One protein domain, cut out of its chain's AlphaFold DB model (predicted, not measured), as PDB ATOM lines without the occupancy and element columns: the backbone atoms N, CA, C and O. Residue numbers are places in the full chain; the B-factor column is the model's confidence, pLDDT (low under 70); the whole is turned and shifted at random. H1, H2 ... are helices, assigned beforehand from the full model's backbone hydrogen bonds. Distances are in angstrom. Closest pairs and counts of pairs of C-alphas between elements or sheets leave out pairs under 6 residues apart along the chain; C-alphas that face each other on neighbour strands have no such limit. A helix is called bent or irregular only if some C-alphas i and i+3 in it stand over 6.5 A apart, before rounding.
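AT A GLANCE: This is residues 4 to 96 of the 96 residues of an uncharacterized protein of Bacillus sp. OG2 (UniProt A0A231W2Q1). Three long helices fold back and forth as a zigzag in one open row, with H2 in the middle, H1 along one side of it and H3 on the other. H1 and H2 run nearly side by side, while H3 splays away from H2 as a V, and its end, with residues 88 to 96, sticks out. The printed part has 93 residues with three named helices, H1, H2 and H3 in that order, and no named strand; the class is all helix. The whole is loose, with a radius of gyration of the C-alphas of 15.9 A, and only just flat, spanning 51 by 31 by 17 A.

IN THESE COORDINATES: H1 is residues 4 to 28, 36.0 A long, and begins at C-alpha 4 (154.623, 127.881, 111.975). H2 is residues 40 to 64, 36.1 A long, and begins at C-alpha 40 (166.344, 111.238, 140.955). H3 is residues 73 to 94, 31.5 A long, and ends at C-alpha 94 (154.779, 102.081, 135.625). No helix is bent.

HOW THE PARTS SIT: H1 and H2 form a helical hairpin and touch, their closest C-alphas, of Ala 10 and Leu 56, 5.5 A apart. They run opposite ways at a shallow tilt of 23 degrees. H2 and H3 form a second helical hairpin and touch, their closest C-alphas, of Ile 59 and Gly 79, 3.9 A apart. They run opposite ways at a steep tilt of 40 degrees. H1 and H3 are apart. In H1, H2 and H3 every O i to N i+4 pair is within hydrogen-bond range.

THE WHOLE: The two C-alphas farthest apart, of Asn 31 and Gly 68, are 51.5 A apart. The link from H1 to H2, 11 residues, is long; that from H2 to H3, 8 residues, is short. The printed part has no cut and ends at residue 96, the chain's last. The mean pLDDT of the printed part is 84.5, and residues 94 to 96 are under 70.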
ATOM      1  N   LYS A   4     153.186 127.938 112.300       84.69
ATOM      2  CA  LYS A   4     154.623 127.881 111.975       84.69
ATOM      3  C   LYS A   4     155.496 128.278 113.166       84.69
ATOM      4  O   LYS A   4     156.492 127.619 113.448       84.69
ATOM      5  N   THR A   5     155.110 129.327 113.892       86.38
ATOM      6  CA  THR A   5     155.833 129.781 115.088       86.38
ATOM      7  C   THR A   5     155.757 128.746 116.206       86.38
ATOM      8  O   THR A   5     156.789 128.431 116.791       86.38
ATOM      9  N   LEU A   6     154.571 128.173 116.463       86.62
ATOM     10  CA  LEU A   6     154.406 127.096 117.449       86.62
ATOM     11  C   LEU A   6     155.302 125.902 117.116       86.62
ATOM     12  O   LEU A   6     156.029 125.431 117.982       86.62
ATOM     13  N   SER A   7     155.261 125.439 115.865       87.19
ATOM     14  CA  SER A   7     156.051 124.295 115.412       87.19
ATOM     15  C   SER A   7     157.546 124.553 115.587       87.19
ATOM     16  O   SER A   7     158.244 123.713 116.142       87.19
ATOM     17  N   ARG A   8     158.032 125.750 115.231       90.19
ATOM     18  CA  ARG A   8     159.442 126.118 115.415       90.19
ATOM     19  C   ARG A   8     159.854 126.132 116.889       90.19
ATOM     20  O   ARG A   8     160.919 125.618 117.217       90.19
ATOM     21  N   ILE A   9     159.014 126.686 117.767       89.38
ATOM     22  CA  ILE A   9     159.249 126.683 119.220       89.38
ATOM     23  C   ILE A   9     159.273 125.248 119.745       89.38
ATOM     24  O   ILE A   9     160.195 124.897 120.472       89.38
ATOM     25  N   ALA A  10     158.304 124.418 119.353       88.69
ATOM     26  CA  ALA A  10     158.230 123.022 119.764       88.69
ATOM     27  C   ALA A  10     159.491 122.258 119.342       88.69
ATOM     28  O   ALA A  10     160.112 121.607 120.172       88.69
ATOM     29  N   THR A  11     159.933 122.407 118.090       89.19
ATOM     30  CA  THR A  11     161.156 121.762 117.598       89.19
ATOM     31  C   THR A  11     162.395 122.224 118.359       89.19
ATOM     32  O   THR A  11     163.155 121.382 118.827       89.19
ATOM     33  N   ILE A  12     162.599 123.537 118.525       93.38
ATOM     34  CA  ILE A  12     163.758 124.068 119.263       93.38
ATOM     35  C   ILE A  12     163.738 123.568 120.709       93.38
ATOM     36  O   ILE A  12     164.751 123.084 121.203       93.38
ATOM     37  N   TYR A  13     162.580 123.634 121.367       92.62
ATOM     38  CA  TYR A  13     162.405 123.162 122.734       92.62
ATOM     39  C   TYR A  13     162.753 121.676 122.863       92.62
ATOM     40  O   TYR A  13     163.561 121.303 123.710       92.62
ATOM     41  N   THR A  14     162.202 120.829 121.989       89.38
ATOM     42  CA  THR A  14     162.471 119.389 121.993       89.38
ATOM     43  C   THR A  14     163.951 119.091 121.764       89.38
ATOM     44  O   THR A  14     164.506 118.261 122.476       89.38
ATOM     45  N   VAL A  15     164.609 119.784 120.828       93.19
ATOM     46  CA  VAL A  15     166.048 119.608 120.569       93.19
ATOM     47  C   VAL A  15     166.883 120.007 121.786       93.19
ATOM     48  O   VAL A  15     167.790 119.269 122.159       93.19
ATOM     49  N   VAL A  16     166.568 121.130 122.436       94.31
ATOM     50  CA  VAL A  16     167.294 121.593 123.628       94.31
ATOM     51  C   VAL A  16     167.105 120.634 124.801       94.31
ATOM     52  O   VAL A  16     168.081 120.272 125.452       94.31
ATOM     53  N   VAL A  17     165.874 120.187 125.062       92.31
ATOM     54  CA  VAL A  17     165.582 119.278 126.179       92.31
ATOM     55  C   VAL A  17     166.194 117.897 125.946       92.31
ATOM     56  O   VAL A  17     166.855 117.382 126.843       92.31
ATOM     57  N   LEU A  18     166.029 117.307 124.755       90.25
ATOM     58  CA  LEU A  18     166.613 115.997 124.443       90.25
ATOM     59  C   LEU A  18     168.137 116.056 124.367       90.25
ATOM     60  O   LEU A  18     168.804 115.196 124.933       90.25
ATOM     61  N   GLY A  19     168.696 117.074 123.712       93.06
ATOM     62  CA  GLY A  19     170.142 117.271 123.645       93.06
ATOM     63  C   GLY A  19     170.743 117.470 125.033       93.06
ATOM     64  O   GLY A  19     171.712 116.803 125.385       93.06
ATOM     65  N   GLY A  20     170.121 118.317 125.859       93.06
ATOM     66  CA  GLY A  20     170.523 118.526 127.248       93.06
ATOM     67  C   GLY A  20     170.423 117.255 128.090       93.06
ATOM     68  O   GLY A  20     171.332 116.978 128.868       93.06
ATOM     69  N   PHE A  21     169.374 116.452 127.898       90.81
ATOM     70  CA  PHE A  21     169.222 115.169 128.582       90.81
ATOM     71  C   PHE A  21     170.306 114.169 128.181       90.81
ATOM     72  O   PHE A  21     170.884 113.541 129.057       90.81
ATOM     73  N   ILE A  22     170.618 114.040 126.887       91.50
ATOM     74  CA  ILE A  22     171.671 113.132 126.402       91.50
ATOM     75  C   ILE A  22     173.032 113.557 126.954       91.50
ATOM     76  O   ILE A  22     173.755 112.726 127.494       91.50
ATOM     77  N   ILE A  23     173.359 114.852 126.869       93.62
ATOM     78  CA  ILE A  23     174.607 115.389 127.423       93.62
ATOM     79  C   ILE A  23     174.677 115.083 128.919       93.62
ATOM     80  O   ILE A  23     175.677 114.545 129.381       93.62
ATOM     81  N   TYR A  24     173.608 115.369 129.666       89.94
ATOM     82  CA  TYR A  24     173.550 115.107 131.100       89.94
ATOM     83  C   TYR A  24     173.665 113.614 131.435       89.94
ATOM     84  O   TYR A  24     174.408 113.245 132.336       89.94
ATOM     85  N   ALA A  25     172.984 112.743 130.691       87.75
ATOM     86  CA  ALA A  25     173.075 111.299 130.871       87.75
ATOM     87  C   ALA A  25     174.514 110.807 130.663       87.75
ATOM     88  O   ALA A  25     175.007 110.040 131.481       87.75
ATOM     89  N   CYS A  26     175.215 111.305 129.639       88.94
ATOM     90  CA  CYS A  26     176.616 110.966 129.399       88.94
ATOM     91  C   CYS A  26     177.566 111.475 130.494       88.94
ATOM     92  O   CYS A  26     178.598 110.848 130.714       88.94
ATOM     93  N   THR A  27     177.260 112.584 131.181       89.25
ATOM     94  CA  THR A  27     178.131 113.093 132.257       89.25
ATOM     95  C   THR A  27     177.963 112.354 133.577       89.25
ATOM     96  O   THR A  27     178.922 112.270 134.338       89.25
ATOM     97  N   ILE A  28     176.768 111.836 133.868       87.75
ATOM     98  CA  ILE A  28     176.482 111.097 135.112       87.75
ATOM     99  C   ILE A  28     176.622 109.577 134.964       87.75
ATOM    100  O   ILE A  28     176.451 108.848 135.939       87.75
ATOM    101  N   GLN A  29     176.863 109.096 133.746       86.25
ATOM    102  CA  GLN A  29     177.032 107.681 133.448       86.25
ATOM    103  C   GLN A  29     178.370 107.182 134.005       86.25
ATOM    104  O   GLN A  29     179.438 107.546 133.518       86.25
ATOM    105  N   GLU A  30     178.307 106.277 134.978       84.50
ATOM    106  CA  GLU A  30     179.463 105.580 135.540       84.50
ATOM    107  C   GLU A  30     179.341 104.088 135.192       84.50
ATOM    108  O   GLU A  30     178.330 103.453 135.481       84.50
ATOM    109  N   ASN A  31     180.345 103.501 134.530       83.75
ATOM    110  CA  ASN A  31     180.339 102.081 134.125       83.75
ATOM    111  C   ASN A  31     179.089 101.635 133.337       83.75
ATOM    112  O   ASN A  31     178.562 100.550 133.569       83.75
ATOM    113  N   TRP A  32     178.596 102.464 132.409       80.50
ATOM    114  CA  TRP A  32     177.348 102.201 131.663       80.50
ATOM    115  C   TRP A  32     176.085 102.085 132.525       80.50
ATOM    116  O   TRP A  32     175.034 101.689 132.024       80.50
ATOM    117  N   MET A  33     176.159 102.495 133.789       83.12
ATOM    118  CA  MET A  33     175.021 102.564 134.689       83.12
ATOM    119  C   MET A  33     174.781 104.004 135.127       83.12
ATOM    120  O   MET A  33     175.699 104.804 135.299       83.12
ATOM    121  N   ILE A  34     173.508 104.338 135.286       83.00
ATOM    122  CA  ILE A  34     173.076 105.618 135.835       83.00
ATOM    123  C   ILE A  34     172.437 105.310 137.181       83.00
ATOM    124  O   ILE A  34     171.458 104.567 137.245       83.00
ATOM    125  N   ASP A  35     172.986 105.886 138.247       86.75
ATOM    126  CA  ASP A  35     172.386 105.803 139.576       86.75
ATOM    127  C   ASP A  35     171.134 106.690 139.631       86.75
ATOM    128  O   ASP A  35     171.178 107.905 139.853       86.75
ATOM    129  N   THR A  36     169.984 106.069 139.394       83.31
ATOM    130  CA  THR A  36     168.696 106.761 139.346       83.31
ATOM    131  C   THR A  36     168.238 107.272 140.710       83.31
ATOM    132  O   THR A  36     167.431 108.200 140.750       83.31
ATOM    133  N   GLN A  37     168.750 106.723 141.817       85.94
ATOM    134  CA  GLN A  37     168.455 107.196 143.171       85.94
ATOM    135  C   GLN A  37     169.224 108.486 143.459       85.94
ATOM    136  O   GLN A  37     168.638 109.474 143.901       85.94
ATOM    137  N   LYS A  38     170.521 108.511 143.134       88.56
ATOM    138  CA  LYS A  38     171.387 109.682 143.329       88.56
ATOM    139  C   LYS A  38     170.956 110.880 142.480       88.56
ATOM    140  O   LYS A  38     171.007 112.013 142.955       88.56
ATOM    141  N   TYR A  39     170.509 110.637 141.247       88.69
ATOM    142  CA  TYR A  39     170.116 111.685 140.293       88.69
ATOM    143  C   TYR A  39     168.596 111.816 140.106       88.69
ATOM    144  O   TYR A  39     168.136 112.386 139.114       88.69
ATOM    145  N   PHE A  40     167.804 111.303 141.055       85.62
ATOM    146  CA  PHE A  40     166.344 111.238 140.955       85.62
ATOM    147  C   PHE A  40     165.711 112.591 140.606       85.62
ATOM    148  O   PHE A  40     164.948 112.693 139.648       85.62
ATOM    149  N   ASN A  41     166.075 113.654 141.327       85.19
ATOM    150  CA  ASN A  41     165.498 114.986 141.124       85.19
ATOM    151  C   ASN A  41     165.792 115.544 139.722       85.19
ATOM    152  O   ASN A  41     164.927 116.164 139.096       85.19
ATOM    153  N   GLN A  42     167.000 115.320 139.205       87.88
ATOM    154  CA  GLN A  42     167.398 115.779 137.879       87.88
ATOM    155  C   GLN A  42     166.686 114.976 136.789       87.88
ATOM    156  O   GLN A  42     166.156 115.564 135.849       87.88
ATOM    157  N   ILE A  43     166.581 113.654 136.954       87.25
ATOM    158  CA  ILE A  43     165.814 112.790 136.049       87.25
ATOM    159  C   ILE A  43     164.342 113.221 136.025       87.25
ATOM    160  O   ILE A  43     163.782 113.423 134.948       87.25
ATOM    161  N   VAL A  44     163.726 113.453 137.189       87.75
ATOM    162  CA  VAL A  44     162.344 113.949 137.294       87.75
ATOM    163  C   VAL A  44     162.187 115.303 136.601       87.75
ATOM    164  O   VAL A  44     161.215 115.511 135.876       87.75
ATOM    165  N   THR A  45     163.159 116.206 136.742       88.88
ATOM    166  CA  THR A  45     163.151 117.503 136.044       88.88
ATOM    167  C   THR A  45     163.121 117.316 134.526       88.88
ATOM    168  O   THR A  45     162.302 117.934 133.843       88.88
ATOM    169  N   PHE A  46     163.952 116.421 133.985       88.94
ATOM    170  CA  PHE A  46     163.934 116.103 132.557       88.94
ATOM    171  C   PHE A  46     162.633 115.435 132.111       88.94
ATOM    172  O   PHE A  46     162.155 115.735 131.020       88.94
ATOM    173  N   VAL A  47     162.013 114.599 132.946       87.69
ATOM    174  CA  VAL A  47     160.691 114.017 132.663       87.69
ATOM    175  C   VAL A  47     159.614 115.104 132.573       87.69
ATOM    176  O   VAL A  47     158.803 115.095 131.642       87.69
ATOM    177  N   VAL A  48     159.616 116.080 133.485       88.50
ATOM    178  CA  VAL A  48     158.679 117.217 133.445       88.50
ATOM    179  C   VAL A  48     158.901 118.063 132.188       88.50
ATOM    180  O   VAL A  48     157.941 118.376 131.481       88.50
ATOM    181  N   LEU A  49     160.156 118.378 131.851       90.38
ATOM    182  CA  LEU A  49     160.496 119.113 130.627       90.38
ATOM    183  C   LEU A  49     160.075 118.341 129.365       90.38
ATOM    184  O   LEU A  49     159.438 118.896 128.470       90.38
ATOM    185  N   ALA A  50     160.346 117.038 129.306       87.25
ATOM    186  CA  ALA A  50     159.898 116.184 128.210       87.25
ATOM    187  C   ALA A  50     158.365 116.182 128.070       87.25
ATOM    188  O   ALA A  50     157.848 116.233 126.953       87.25
ATOM    189  N   SER A  51     157.631 116.213 129.187       86.81
ATOM    190  CA  SER A  51     156.164 116.282 129.191       86.81
ATOM    191  C   SER A  51     155.642 117.587 128.585       86.81
ATOM    192  O   SER A  51     154.687 117.574 127.809       86.81
ATOM    193  N   ILE A  52     156.298 118.718 128.857       89.06
ATOM    194  CA  ILE A  52     155.971 120.001 128.213       89.06
ATOM    195  C   ILE A  52     156.214 119.913 126.700       89.06
ATOM    196  O   ILE A  52     155.386 120.369 125.907       89.06
ATOM    197  N   GLY A  53     157.313 119.277 126.289       88.19
ATOM    198  CA  GLY A  53     157.616 119.027 124.879       88.19
ATOM    199  C   GLY A  53     156.538 118.184 124.195       88.19
ATOM    200  O   GLY A  53     156.108 118.507 123.088       88.19
ATOM    201  N   LEU A  54     156.038 117.157 124.883       86.56
ATOM    202  CA  LEU A  54     154.940 116.317 124.413       86.56
ATOM    203  C   LEU A  54     153.643 117.118 124.229       86.56
ATOM    204  O   LEU A  54     152.973 116.965 123.211       86.56
ATOM    205  N   ILE A  55     153.311 118.008 125.172       88.38
ATOM    206  CA  ILE A  55     152.155 118.909 125.048       88.38
ATOM    207  C   ILE A  55     152.316 119.797 123.812       88.38
ATOM    208  O   ILE A  55     151.407 119.872 122.989       88.38
ATOM    209  N   LEU A  56     153.473 120.439 123.635       88.38
ATOM    210  CA  LEU A  56     153.742 121.299 122.479       88.38
ATOM    211  C   LEU A  56     153.626 120.535 121.153       88.38
ATOM    212  O   LEU A  56     152.994 121.028 120.215       88.38
ATOM    213  N   ALA A  57     154.177 119.323 121.088       85.62
ATOM    214  CA  ALA A  57     154.067 118.445 119.929       85.62
ATOM    215  C   ALA A  57     152.611 118.028 119.667       85.62
ATOM    216  O   ALA A  57     152.152 118.094 118.527       85.62
ATOM    217  N   GLY A  58     151.858 117.682 120.716       85.56
ATOM    218  CA  GLY A  58     150.438 117.346 120.636       85.56
ATOM    219  C   GLY A  58     149.589 118.509 120.123       85.56
ATOM    220  O   GLY A  58     148.760 118.315 119.238       85.56
ATOM    221  N   ILE A  59     149.828 119.731 120.611       86.38
ATOM    222  CA  ILE A  59     149.130 120.937 120.135       86.38
ATOM    223  C   ILE A  59     149.505 121.214 118.678       86.38
ATOM    224  O   ILE A  59     148.627 121.498 117.864       86.38
ATOM    225  N   SER A  60     150.790 121.109 118.327       84.81
ATOM    226  CA  SER A  60     151.253 121.298 116.950       84.81
ATOM    227  C   SER A  60     150.593 120.286 116.008       84.81
ATOM    228  O   SER A  60     150.033 120.685 114.989       84.81
ATOM    229  N   GLY A  61     150.569 119.002 116.374       83.38
ATOM    230  CA  GLY A  61     149.926 117.939 115.601       83.38
ATOM    231  C   GLY A  61     148.410 118.110 115.488       83.38
ATOM    232  O   GLY A  61     147.862 118.035 114.391       83.38
ATOM    233  N   ALA A  62     147.724 118.426 116.590       84.19
ATOM    234  CA  ALA A  62     146.291 118.716 116.579       84.19
ATOM    235  C   ALA A  62     145.964 119.946 115.718       84.19
ATOM    236  O   ALA A  62     144.935 119.980 115.047       84.19
ATOM    237  N   SER A  63     146.858 120.939 115.685       83.00
ATOM    238  CA  SER A  63     146.681 122.139 114.870       83.00
ATOM    239  C   SER A  63     146.801 121.878 113.365       83.00
ATOM    240  O   SER A  63     146.244 122.653 112.594       83.00
ATOM    241  N   LEU A  64     147.457 120.797 112.923       80.75
ATOM    242  CA  LEU A  64     147.515 120.426 111.500       80.75
ATOM    243  C   LEU A  64     146.154 119.984 110.947       80.75
ATOM    244  O   LEU A  64     145.922 120.123 109.753       80.75
ATOM    245  N   LYS A  65     145.254 119.487 111.804       76.81
ATOM    246  CA  LYS A  65     143.885 119.096 111.420       76.81
ATOM    247  C   LYS A  65     142.934 120.282 111.248       76.81
ATOM    248  O   LYS A  65     141.818 120.097 110.779       76.81
ATOM    249  N   ASP A  66     143.345 121.471 111.672       78.81
ATOM    250  CA  ASP A  66     142.550 122.692 111.564       78.81
ATOM    251  C   ASP A  66     142.946 123.439 110.279       78.81
ATOM    252  O   ASP A  66     144.134 123.537 109.987       78.81
ATOM    253  N   GLU A  67     142.015 124.020 109.526       72.38
ATOM    254  CA  GLU A  67     142.343 124.715 108.260       72.38
ATOM    255  C   GLU A  67     142.857 126.154 108.472       72.38
ATOM    256  O   GLU A  67     143.498 126.738 107.603       72.38
ATOM    257  N   GLY A  68     142.637 126.738 109.657       76.62
ATOM    258  CA  GLY A  68     143.030 128.124 109.948       76.62
ATOM    259  C   GLY A  68     144.543 128.334 110.104       76.62
ATOM    260  O   GLY A  68     145.262 127.458 110.557       76.62
ATOM    261  N   GLU A  69     145.065 129.528 109.823       76.69
ATOM    262  CA  GLU A  69     146.510 129.819 109.956       76.69
ATOM    263  C   GLU A  69     146.990 129.916 111.427       76.69
ATOM    264  O   GLU A  69     148.176 129.804 111.758       76.69
ATOM    265  N   ARG A  70     146.051 130.119 112.354       82.50
ATOM    266  CA  ARG A  70     146.313 130.301 113.787       82.50
ATOM    267  C   ARG A  70     145.976 129.040 114.574       82.50
ATOM    268  O   ARG A  70     145.065 128.296 114.231       82.50
ATOM    269  N   VAL A  71     146.695 128.832 115.675       80.69
ATOM    270  CA  VAL A  71     146.388 127.770 116.642       80.69
ATOM    271  C   VAL A  71     145.034 128.070 117.287       80.69
ATOM    272  O   VAL A  71     144.888 129.093 117.966       80.69
ATOM    273  N   SER A  72     144.046 127.204 117.059       82.44
ATOM    274  CA  SER A  72     142.722 127.324 117.667       82.44
ATOM    275  C   SER A  72     142.735 126.827 119.113       82.44
ATOM    276  O   SER A  72     143.556 125.993 119.502       82.44
ATOM    277  N   LYS A  73     141.779 127.298 119.924       80.56
ATOM    278  CA  LYS A  73     141.593 126.787 121.293       80.56
ATOM    279  C   LYS A  73     141.328 125.274 121.289       80.56
ATOM    280  O   LYS A  73     141.825 124.573 122.161       80.56
ATOM    281  N   LYS A  74     140.618 124.761 120.273       80.38
ATOM    282  CA  LYS A  74     140.330 123.327 120.102       80.38
ATOM    283  C   LYS A  74     141.611 122.507 119.927       80.38
ATOM    284  O   LYS A  74     141.743 121.466 120.562       80.38
ATOM    285  N   ALA A  75     142.574 123.001 119.147       81.62
ATOM    286  CA  ALA A  75     143.874 122.351 118.987       81.62
ATOM    287  C   ALA A  75     144.678 122.312 120.299       81.62
ATOM    288  O   ALA A  75     145.355 121.323 120.570       81.62
ATOM    289  N   VAL A  76     144.568 123.349 121.139       83.00
ATOM    290  CA  VAL A  76     145.202 123.371 122.469       83.00
ATOM    291  C   VAL A  76     144.616 122.288 123.373       83.00
ATOM    292  O   VAL A  76     145.365 121.471 123.902       83.00
ATOM    293  N   TYR A  77     143.286 122.227 123.501       84.56
ATOM    294  CA  TYR A  77     142.626 121.182 124.292       84.56
ATOM    295  C   TYR A  77     142.897 119.777 123.742       84.56
ATOM    296  O   TYR A  77     143.136 118.858 124.520       84.56
ATOM    297  N   GLY A  78     142.932 119.617 122.415       82.81
ATOM    298  CA  GLY A  78     143.292 118.354 121.769       82.81
ATOM    299  C   GLY A  78     144.720 117.917 122.095       82.81
ATOM    300  O   GLY A  78     144.941 116.773 122.482       82.81
ATOM    301  N   GLY A  79     145.686 118.835 122.016       81.75
ATOM    302  CA  GLY A  79     147.076 118.554 122.371       81.75
ATOM    303  C   GLY A  79     147.268 118.209 123.848       81.75
ATOM    304  O   GLY A  79     147.961 117.244 124.163       81.75
ATOM    305  N   ILE A  80     146.607 118.944 124.749       84.81
ATOM    306  CA  ILE A  80     146.616 118.644 126.190       84.81
ATOM    307  C   ILE A  80     145.991 117.272 126.453       84.81
ATOM    308  O   ILE A  80     146.556 116.491 127.208       84.81
ATOM    309  N   SER A  81     144.867 116.944 125.810       85.94
ATOM    310  CA  SER A  81     144.208 115.645 125.976       85.94
ATOM    311  C   SER A  81     145.116 114.483 125.562       85.94
ATOM    312  O   SER A  81     145.224 113.514 126.309       85.94
ATOM    313  N   ILE A  82     145.831 114.605 124.437       82.50
ATOM    314  CA  ILE A  82     146.806 113.596 123.987       82.50
ATOM    315  C   ILE A  82     147.948 113.453 124.999       82.50
ATOM    316  O   ILE A  82     148.315 112.336 125.358       82.50
ATOM    317  N   ALA A  83     148.499 114.569 125.481       82.25
ATOM    318  CA  ALA A  83     149.593 114.538 126.445       82.25
ATOM    319  C   ALA A  83     149.165 113.943 127.796       82.25
ATOM    320  O   ALA A  83     149.883 113.120 128.355       82.25
ATOM    321  N   VAL A  84     147.981 114.304 128.296       83.94
ATOM    322  CA  VAL A  84     147.411 113.740 129.527       83.94
ATOM    323  C   VAL A  84     147.132 112.250 129.357       83.94
ATOM    324  O   VAL A  84     147.497 111.473 130.230       83.94
ATOM    325  N   PHE A  85     146.551 111.831 128.229       85.88
ATOM    326  CA  PHE A  85     146.329 110.415 127.936       85.88
ATOM    327  C   PHE A  85     147.645 109.630 127.941       85.88
ATOM    328  O   PHE A  85     147.735 108.577 128.566       85.88
ATOM    329  N   PHE A  86     148.687 110.170 127.308       81.56
ATOM    330  CA  PHE A  86     150.006 109.549 127.288       81.56
ATOM    331  C   PHE A  86     150.637 109.470 128.684       81.56
ATOM    332  O   PHE A  86     151.195 108.437 129.043       81.56
ATOM    333  N   LEU A  87     150.529 110.530 129.490       80.06
ATOM    334  CA  LEU A  87     151.018 110.534 130.870       80.06
ATOM    335  C   LEU A  87     150.278 109.514 131.739       80.06
ATOM    336  O   LEU A  87     150.920 108.747 132.450       80.06
ATOM    337  N   LEU A  88     148.948 109.463 131.649       84.44
ATOM    338  CA  LEU A  88     148.129 108.490 132.374       84.44
ATOM    339  C   LEU A  88     148.462 107.055 131.958       84.44
ATOM    340  O   LEU A  88     148.637 106.198 132.819       84.44
ATOM    341  N   TRP A  89     148.621 106.805 130.657       84.69
ATOM    342  CA  TRP A  89     149.041 105.500 130.150       84.69
ATOM    343  C   TRP A  89     150.460 105.130 130.605       84.69
ATOM    344  O   TRP A  89     150.726 103.995 130.999       84.69
ATOM    345  N   ARG A  90     151.396 106.087 130.610       76.25
ATOM    346  CA  ARG A  90     152.761 105.839 131.088       76.25
ATOM    347  C   ARG A  90     152.788 105.516 132.580       76.25
ATOM    348  O   ARG A  90     153.550 104.634 132.974       76.25
ATOM    349  N   LEU A  91     151.976 106.213 133.377       79.75
ATOM    350  CA  LEU A  91     151.807 105.949 134.805       79.75
ATOM    351  C   LEU A  91     151.165 104.581 135.043       79.75
ATOM    352  O   LEU A  91     151.657 103.844 135.890       79.75
ATOM    353  N   SER A  92     150.149 104.193 134.264       80.62
ATOM    354  CA  SER A  92     149.549 102.858 134.385       80.62
ATOM    355  C   SER A  92     150.536 101.742 134.030       80.62
ATOM    356  O   SER A  92     150.538 100.709 134.682       80.62
ATOM    357  N   MET A  93     151.409 101.963 133.041       75.94
ATOM    358  CA  MET A  93     152.495 101.034 132.687       75.94
ATOM    359  C   MET A  93     153.648 101.019 133.703       75.94
ATOM    360  O   MET A  93     154.461 100.110 133.668       75.94
ATOM    361  N   GLY A  94     153.785 102.048 134.545       60.59
ATOM    362  CA  GLY A  94     154.779 102.081 135.625       60.59
ATOM    363  C   GLY A  94     154.272 101.506 136.950       60.59
ATOM    364  O   GLY A  94     155.073 101.298 137.854       60.59
ATOM    365  N   LEU A  95     152.957 101.293 137.068       52.28
ATOM    366  CA  LEU A  95     152.295 100.675 138.220       52.28
ATOM    367  C   LEU A  95     152.040  99.162 138.040       52.28
ATOM    368  O   LEU A  95     151.550  98.531 138.974       52.28
ATOM    369  N   LEU A  96     152.337  98.617 136.854       42.56
ATOM    370  CA  LEU A  96     152.309  97.192 136.493       42.56
ATOM    371  C   LEU A  96     153.732  96.626 136.507       42.56
ATOM    372  O   LEU A  96     153.877  95.461 136.931       42.56
TER     373      LEU A  96